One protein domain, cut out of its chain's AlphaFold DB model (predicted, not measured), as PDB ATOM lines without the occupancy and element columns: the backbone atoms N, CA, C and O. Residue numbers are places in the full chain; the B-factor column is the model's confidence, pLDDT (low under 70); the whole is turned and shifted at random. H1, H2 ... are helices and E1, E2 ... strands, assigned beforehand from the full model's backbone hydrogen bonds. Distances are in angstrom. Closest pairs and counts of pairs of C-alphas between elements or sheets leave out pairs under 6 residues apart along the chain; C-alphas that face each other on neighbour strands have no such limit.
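What this domain is: This is residues 355 to 417 of the 490 residues of an uncharacterized protein of Podospora anserina (strain S / ATCC MYA-4624 / DSM 980 / FGSC 10383) (UniProt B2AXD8). A long, twisted hairpin of E2 and E3 runs along this domain, its loop at one end; toward the other end short E1 folds back beside E2, and two small helices, H1 and H2, only graze this sheet. The 63 printed residues run E1, E2, E3, H1, H2, mixed in class; E1 - E2 - E3 is a meander, each strand antiparallel to the one before. The whole is loose, radius of gyration of the C-alphas 13.4 A, spanning 38 by 24 by 20 A.

How they stand to each other: Look at hairpin E2, residues 361 to 371, and E3, residues 384 to 391: N 367 and O 388 are 2.9 A apart, within hydrogen-bond range. Beside E2, E1, residues 355 to 358, brings N 356 within 2.9 A of O 366. H1, residues 403 to 406, and H2, residues 411 to 415, are close but not clearly touching; their closest C-alphas, Pro 403 and Leu 414, are 7.6 A apart. H2's O i to N i+4 pair is within range; H1 is too short for one.

Where its parts are: Find C-alpha 361 at (-30.052, 23.192, 32.093); E2 bends by 57 degrees at residue 364 and reaches C-alpha 371 at (-9.357, 15.790, 47.735), 27.0 A away. E3 spans 23.2 A.

The domain as a whole: The printed part has no cut. Links E2 to E3 and E3 to H1 are long. Residues 372 to 383 and 407 have pLDDT under 70.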
ATOM      1  N   ILE A 355     -20.409  12.735  38.053       92.06
ATOM      2  CA  ILE A 355     -21.008  13.547  36.995       92.06
ATOM      3  C   ILE A 355     -22.498  13.686  37.307       92.06
ATOM      4  O   ILE A 355     -23.230  12.699  37.297       92.06
ATOM      5  N   GLU A 356     -22.928  14.907  37.610       90.44
ATOM      6  CA  GLU A 356     -24.285  15.243  38.047       90.44
ATOM      7  C   GLU A 356     -24.907  16.200  37.012       90.44
ATOM      8  O   GLU A 356     -24.359  17.269  36.736       90.44
ATOM      9  N   SER A 357     -26.025  15.819  36.385       89.19
ATOM     10  CA  SER A 357     -26.736  16.679  35.430       89.19
ATOM     11  C   SER A 357     -27.525  17.777  36.150       89.19
ATOM     12  O   SER A 357     -27.997  17.589  37.271       89.19
ATOM     13  N   ILE A 358     -27.682  18.937  35.507       84.31
ATOM     14  CA  ILE A 358     -28.372  20.091  36.097       84.31
ATOM     15  C   ILE A 358     -29.846  20.083  35.640       84.31
ATOM     16  O   ILE A 358     -30.102  20.262  34.449       84.31
ATOM     17  N   PRO A 359     -30.842  19.900  36.536       78.19
ATOM     18  CA  PRO A 359     -32.225  19.608  36.126       78.19
ATOM     19  C   PRO A 359     -32.903  20.659  35.237       78.19
ATOM     20  O   PRO A 359     -33.787  20.313  34.458       78.19
ATOM     21  N   LYS A 360     -32.500  21.933  35.340       78.31
ATOM     22  CA  LYS A 360     -33.032  23.042  34.527       78.31
ATOM     23  C   LYS A 360     -32.135  23.449  33.352       78.31
ATOM     24  O   LYS A 360     -32.479  24.393  32.647       78.31
ATOM     25  N   ASN A 361     -30.992  22.794  33.138       79.56
ATOM     26  CA  ASN A 361     -30.052  23.192  32.093       79.56
ATOM     27  C   ASN A 361     -29.339  21.987  31.463       79.56
ATOM     28  O   ASN A 361     -28.420  21.416  32.041       79.56
ATOM     29  N   SER A 362     -29.744  21.630  30.244       84.06
ATOM     30  CA  SER A 362     -29.184  20.512  29.475       84.06
ATOM     31  C   SER A 362     -27.834  20.804  28.809       84.06
ATOM     32  O   SER A 362     -27.216  19.879  28.288       84.06
ATOM     33  N   SER A 363     -27.359  22.055  28.815       87.81
ATOM     34  CA  SER A 363     -26.055  22.434  28.250       87.81
ATOM     35  C   SER A 363     -24.899  22.249  29.236       87.81
ATOM     36  O   SER A 363     -23.749  22.166  28.806       87.81
ATOM     37  N   TYR A 364     -25.180  22.151  30.540       89.19
ATOM     38  CA  TYR A 364     -24.162  22.048  31.588       89.19
ATOM     39  C   TYR A 364     -24.414  20.886  32.558       89.19
ATOM     40  O   TYR A 364     -25.524  20.391  32.739       89.19
ATOM     41  N   GLN A 365     -23.338  20.468  33.210       91.19
ATOM     42  CA  GLN A 365     -23.276  19.398  34.199       91.19
ATOM     43  C   GLN A 365     -22.229  19.766  35.259       91.19
ATOM     44  O   GLN A 365     -21.293  20.515  34.977       91.19
ATOM     45  N   THR A 366     -22.360  19.231  36.469       89.62
ATOM     46  CA  THR A 366     -21.379  19.404  37.545       89.62
ATOM     47  C   THR A 366     -20.492  18.167  37.613       89.62
ATOM     48  O   THR A 366     -20.985  17.050  37.768       89.62
ATOM     49  N   TRP A 367     -19.177  18.347  37.493       92.75
ATOM     50  CA  TRP A 367     -18.187  17.284  37.694       92.75
ATOM     51  C   TRP A 367     -17.500  17.505  39.042       92.75
ATOM     52  O   TRP A 367     -17.026  18.607  39.308       92.75
ATOM     53  N   SER A 368     -17.463  16.493  39.912       91.12
ATOM     54  CA  SER A 368     -16.945  16.640  41.283       91.12
ATOM     55  C   SER A 368     -16.107  15.456  41.759       91.12
ATOM     56  O   SER A 368     -16.353  14.304  41.392       91.12
ATOM     57  N   TRP A 369     -15.102  15.755  42.578       91.25
ATOM     58  CA  TRP A 369     -14.095  14.823  43.079       91.25
ATOM     59  C   TRP A 369     -13.770  15.108  44.552       91.25
ATOM     60  O   TRP A 369     -14.009  16.208  45.058       91.25
ATOM     61  N   LYS A 370     -13.240  14.102  45.252       85.69
ATOM     62  CA  LYS A 370     -12.658  14.273  46.588       85.69
ATOM     63  C   LYS A 370     -11.234  14.811  46.471       85.69
ATOM     64  O   LYS A 370     -10.547  14.518  45.500       85.69
ATOM     65  N   ILE A 371     -10.775  15.553  47.469       76.88
ATOM     66  CA  ILE A 371      -9.357  15.790  47.735       76.88
ATOM     67  C   ILE A 371      -9.106  15.425  49.189       76.88
ATOM     68  O   ILE A 371      -9.708  16.006  50.095       76.88
ATOM     69  N   ASP A 372      -8.194  14.486  49.408       64.12
ATOM     70  CA  ASP A 372      -7.777  14.142  50.756       64.12
ATOM     71  C   ASP A 372      -6.825  15.203  51.323       64.12
ATOM     72  O   ASP A 372      -5.868  15.612  50.663       64.12
ATOM     73  N   PRO A 373      -7.036  15.641  52.577       52.59
ATOM     74  CA  PRO A 373      -6.310  16.756  53.185       52.59
ATOM     75  C   PRO A 373      -4.830  16.449  53.457       52.59
ATOM     76  O   PRO A 373      -4.109  17.328  53.910       52.59
ATOM     77  N   ASN A 374      -4.375  15.224  53.173       50.75
ATOM     78  CA  ASN A 374      -2.974  14.815  53.251       50.75
ATOM     79  C   ASN A 374      -2.202  15.052  51.935       50.75
ATOM     80  O   ASN A 374      -0.977  14.958  51.946       50.75
ATOM     81  N   SER A 375      -2.871  15.365  50.811       48.72
ATOM     82  CA  SER A 375      -2.192  15.743  49.554       48.72
ATOM     83  C   SER A 375      -1.794  17.225  49.500       48.72
ATOM     84  O   SER A 375      -0.994  17.628  48.659       48.72
ATOM     85  N   SER A 376      -2.352  18.048  50.391       43.62
ATOM     86  CA  SER A 376      -1.955  19.437  50.647       43.62
ATOM     87  C   SER A 376      -1.476  19.570  52.094       43.62
ATOM     88  O   SER A 376      -1.910  18.828  52.963       43.62
ATOM     89  N   SER A 377      -0.572  20.503  52.392       41.91
ATOM     90  CA  SER A 377       0.063  20.615  53.716       41.91
ATOM     91  C   SER A 377      -0.840  21.297  54.764       41.91
ATOM     92  O   SER A 377      -0.514  22.373  55.264       41.91
ATOM     93  N   SER A 378      -2.001  20.704  55.059       41.75
ATOM     94  CA  SER A 378      -3.097  21.322  55.820       41.75
ATOM     95  C   SER A 378      -3.835  20.301  56.699       41.75
ATOM     96  O   SER A 378      -4.665  19.541  56.210       41.75
ATOM     97  N   SER A 379      -3.560  20.296  58.007       39.88
ATOM     98  CA  SER A 379      -3.979  19.258  58.971       39.88
ATOM     99  C   SER A 379      -5.468  19.266  59.383       39.88
ATOM    100  O   SER A 379      -5.791  19.062  60.551       39.88
ATOM    101  N   SER A 380      -6.393  19.503  58.452       45.31
ATOM    102  CA  SER A 380      -7.840  19.432  58.689       45.31
ATOM    103  C   SER A 380      -8.378  18.034  58.379       45.31
ATOM    104  O   SER A 380      -8.424  17.644  57.215       45.31
ATOM    105  N   SER A 381      -8.826  17.282  59.389       47.28
ATOM    106  CA  SER A 381      -9.382  15.926  59.226       47.28
ATOM    107  C   SER A 381     -10.766  15.915  58.553       47.28
ATOM    108  O   SER A 381     -11.787  15.697  59.199       47.28
ATOM    109  N   GLY A 382     -10.796  16.134  57.238       53.72
ATOM    110  CA  GLY A 382     -11.982  16.016  56.393       53.72
ATOM    111  C   GLY A 382     -11.612  16.013  54.910       53.72
ATOM    112  O   GLY A 382     -10.881  16.887  54.449       53.72
ATOM    113  N   SER A 383     -12.110  15.026  54.157       63.38
ATOM    114  CA  SER A 383     -11.921  14.952  52.701       63.38
ATOM    115  C   SER A 383     -12.730  16.071  52.040       63.38
ATOM    116  O   SER A 383     -13.956  16.116  52.161       63.38
ATOM    117  N   THR A 384     -12.047  17.017  51.395       77.62
ATOM    118  CA  THR A 384     -12.666  18.225  50.833       77.62
ATOM    119  C   THR A 384     -13.198  17.919  49.438       77.62
ATOM    120  O   THR A 384     -12.434  17.540  48.552       77.62
ATOM    121  N   ARG A 385     -14.503  18.095  49.207       85.00
ATOM    122  CA  ARG A 385     -15.080  17.955  47.864       85.00
ATOM    123  C   ARG A 385     -14.801  19.214  47.045       85.00
ATOM    124  O   ARG A 385     -15.118  20.318  47.475       85.00
ATOM    125  N   LYS A 386     -14.244  19.029  45.848       88.50
ATOM    126  CA  LYS A 386     -14.201  20.051  44.798       88.50
ATOM    127  C   LYS A 386     -15.177  19.679  43.690       88.50
ATOM    128  O   LYS A 386     -15.372  18.505  43.372       88.50
ATOM    129  N   ALA A 387     -15.779  20.693  43.093       89.25
ATOM    130  CA  ALA A 387     -16.708  20.589  41.986       89.25
ATOM    131  C   ALA A 387     -16.361  21.629  40.917       89.25
ATOM    132  O   ALA A 387     -15.745  22.654  41.196       89.25
ATOM    133  N   ARG A 388     -16.768  21.392  39.674       89.62
ATOM    134  CA  ARG A 388     -16.612  22.348  38.578       89.62
ATOM    135  C   ARG A 388     -17.782  22.206  37.613       89.62
ATOM    136  O   ARG A 388     -18.253  21.095  37.359       89.62
ATOM    137  N   LEU A 389     -18.260  23.333  37.094       89.44
ATOM    138  CA  LEU A 389     -19.220  23.345  35.996       89.44
ATOM    139  C   LEU A 389     -18.506  22.860  34.725       89.44
ATOM    140  O   LEU A 389     -17.354  23.221  34.496       89.44
ATOM    141  N   VAL A 390     -19.165  22.049  33.901       90.75
ATOM    142  CA  VAL A 390     -18.615  21.534  32.637       90.75
ATOM    143  C   VAL A 390     -19.717  21.535  31.576       90.75
ATOM    144  O   VAL A 390     -20.859  21.182  31.868       90.75
ATOM    145  N   GLY A 391     -19.394  21.912  30.337       89.88
ATOM    146  CA  GLY A 391     -20.314  21.768  29.203       89.88
ATOM    147  C   GLY A 391     -20.658  20.297  28.928       89.88
ATOM    148  O   GLY A 391     -19.810  19.409  29.073       89.88
ATOM    149  N   VAL A 392     -21.901  20.003  28.542       88.38
ATOM    150  CA  VAL A 392     -22.331  18.629  28.218       88.38
ATOM    151  C   VAL A 392     -21.642  18.129  26.948       88.38
ATOM    152  O   VAL A 392     -21.013  17.069  26.965       88.38
ATOM    153  N   ASP A 393     -21.647  18.928  25.886       86.38
ATOM    154  CA  ASP A 393     -20.816  18.725  24.695       86.38
ATOM    155  C   ASP A 393     -19.368  19.255  24.892       86.38
ATOM    156  O   ASP A 393     -18.962  19.603  26.006       86.38
ATOM    157  N   MET A 394     -18.556  19.263  23.822       84.75
ATOM    158  CA  MET A 394     -17.162  19.745  23.843       84.75
ATOM    159  C   MET A 394     -16.985  21.216  23.408       84.75
ATOM    160  O   MET A 394     -15.926  21.777  23.678       84.75
ATOM    161  N   VAL A 395     -17.963  21.848  22.746       86.38
ATOM    162  CA  VAL A 395     -17.887  23.249  22.274       86.38
ATOM    163  C   VAL A 395     -18.383  24.250  23.324       86.38
ATOM    164  O   VAL A 395     -17.904  25.380  23.370       86.38
ATOM    165  N   THR A 396     -19.293  23.831  24.205       87.62
ATOM    166  CA  THR A 396     -19.848  24.638  25.295       87.62
ATOM    167  C   THR A 396     -18.764  24.975  26.324       87.62
ATOM    168  O   THR A 396     -18.291  24.114  27.072       87.62
ATOM    169  N   SER A 397     -18.370  26.250  26.348       85.81
ATOM    170  CA  SER A 397     -17.425  26.842  27.304       85.81
ATOM    171  C   SER A 397     -18.114  27.196  28.618       85.81
ATOM    172  O   SER A 397     -19.235  27.701  28.597       85.81
ATOM    173  N   THR A 398     -17.431  27.025  29.752       85.12
ATOM    174  CA  THR A 398     -17.889  27.569  31.045       85.12
ATOM    175  C   THR A 398     -17.270  28.930  31.384       85.12
ATOM    176  O   THR A 398     -17.643  29.563  32.373       85.12
ATOM    177  N   LYS A 399     -16.364  29.442  30.540       84.00
ATOM    178  CA  LYS A 399     -15.677  30.722  30.759       84.00
ATOM    179  C   LYS A 399     -16.666  31.891  30.810       84.00
ATOM    180  O   LYS A 399     -17.398  32.136  29.856       84.00
ATOM    181  N   GLY A 400     -16.657  32.631  31.920       80.44
ATOM    182  CA  GLY A 400     -17.568  33.758  32.168       80.44
ATOM    183  C   GLY A 400     -18.993  33.360  32.581       80.44
ATOM    184  O   GLY A 400     -19.819  34.237  32.824       80.44
ATOM    185  N   VAL A 401     -19.293  32.063  32.696       83.12
ATOM    186  CA  VAL A 401     -20.602  31.571  33.136       83.12
ATOM    187  C   VAL A 401     -20.707  31.682  34.656       83.12
ATOM    188  O   VAL A 401     -19.932  31.070  35.384       83.12
ATOM    189  N   ASN A 402     -21.691  32.431  35.157       81.94
ATOM    190  CA  ASN A 402     -21.986  32.475  36.589       81.94
ATOM    191  C   ASN A 402     -22.726  31.185  37.006       81.94
ATOM    192  O   ASN A 402     -23.849  30.961  36.542       81.94
ATOM    193  N   PRO A 403     -22.175  30.343  37.904       76.50
ATOM    194  CA  PRO A 403     -22.829  29.089  38.273       76.50
ATOM    195  C   PRO A 403     -24.198  29.290  38.940       76.50
ATOM    196  O   PRO A 403     -25.096  28.473  38.738       76.50
ATOM    197  N   ARG A 404     -24.402  30.415  39.650       76.12
ATOM    198  CA  ARG A 404     -25.686  30.766  40.294       76.12
ATOM    199  C   ARG A 404     -26.829  31.002  39.302       76.12
ATOM    200  O   ARG A 404     -27.981  30.903  39.700       76.12
ATOM    201  N   SER A 405     -26.534  31.344  38.044       75.94
ATOM    202  CA  SER A 405     -27.557  31.534  37.001       75.94
ATOM    203  C   SER A 405     -27.778  30.297  36.127       75.94
ATOM    204  O   SER A 405     -28.677  30.305  35.291       75.94
ATOM    205  N   VAL A 406     -26.965  29.249  36.287       71.94
ATOM    206  CA  VAL A 406     -27.058  28.012  35.494       71.94
ATOM    207  C   VAL A 406     -27.680  26.857  36.275       71.94
ATOM    208  O   VAL A 406     -28.338  26.017  35.663       71.94
ATOM    209  N   ALA A 407     -27.508  26.812  37.598       66.81
ATOM    210  CA  ALA A 407     -27.934  25.683  38.416       66.81
ATOM    211  C   ALA A 407     -28.536  26.109  39.766       66.81
ATOM    212  O   ALA A 407     -28.018  27.005  40.430       66.81
ATOM    213  N   ASP A 408     -29.574  25.390  40.210       70.94
ATOM    214  CA  ASP A 408     -30.215  25.526  41.531       70.94
ATOM    215  C   ASP A 408     -29.346  24.949  42.675       70.94
ATOM    216  O   ASP A 408     -29.818  24.187  43.521       70.94
ATOM    217  N   LEU A 409     -28.043  25.240  42.674       70.31
ATOM    218  CA  LEU A 409     -27.101  24.698  43.651       70.31
ATOM    219  C   LEU A 409     -27.334  25.305  45.035       70.31
ATOM    220  O   LEU A 409     -27.458  26.523  45.191       70.31
ATOM    221  N   LYS A 410     -27.310  24.451  46.063       77.69
ATOM    222  CA  LYS A 410     -27.266  24.900  47.458       77.69
ATOM    223  C   LYS A 410     -25.995  25.730  47.713       77.69
ATOM    224  O   LYS A 410     -24.978  25.476  47.062       77.69
ATOM    225  N   PRO A 411     -25.992  26.651  48.698       77.56
ATOM    226  CA  PRO A 411     -24.799  27.427  49.056       77.56
ATOM    227  C   PRO A 411     -23.556  26.562  49.320       77.56
ATOM    228  O   PRO A 411     -22.462  26.927  48.902       77.56
ATOM    229  N   GLU A 412     -23.750  25.388  49.930       76.19
ATOM    230  CA  GLU A 412     -22.732  24.349  50.149       76.19
ATOM    231  C   GLU A 412     -22.078  23.912  48.826       76.19
ATOM    232  O   GLU A 412     -20.885  24.122  48.622       76.19
ATOM    233  N   GLN A 413     -22.873  23.400  47.879       74.06
ATOM    234  CA  GLN A 413     -22.404  22.955  46.560       74.06
ATOM    235  C   GLN A 413     -21.759  24.094  45.759       74.06
ATOM    236  O   GLN A 413     -20.843  23.862  44.978       74.06
ATOM    237  N   LEU A 414     -22.226  25.331  45.950       78.00
ATOM    238  CA  LEU A 414     -21.630  26.507  45.322       78.00
ATOM    239  C   LEU A 414     -20.258  26.866  45.926       78.00
ATOM    240  O   LEU A 414     -19.439  27.466  45.237       78.00
ATOM    241  N   SER A 415     -19.995  26.501  47.186       78.69
ATOM    242  CA  SER A 415     -18.677  26.650  47.823       78.69
ATOM    243  C   SER A 415     -17.688  25.539  47.444       78.69
ATOM    244  O   SER A 415     -16.485  25.776  47.459       78.69
ATOM    245  N   GLU A 416     -18.179  24.370  47.014       82.81
ATOM    246  CA  GLU A 416     -17.351  23.320  46.396       82.81
ATOM    247  C   GLU A 416     -16.840  23.726  44.996       82.81
ATOM    248  O   GLU A 416     -15.905  23.105  44.486       82.81
ATOM    249  N   LEU A 417     -17.444  24.736  44.347       81.06
ATOM    250  CA  LEU A 417     -17.099  25.123  42.977       81.06
ATOM    251  C   LEU A 417     -15.740  25.828  42.876       81.06
ATOM    252  O   LEU A 417     -15.542  26.951  43.345       81.06
TER     253      LEU A 417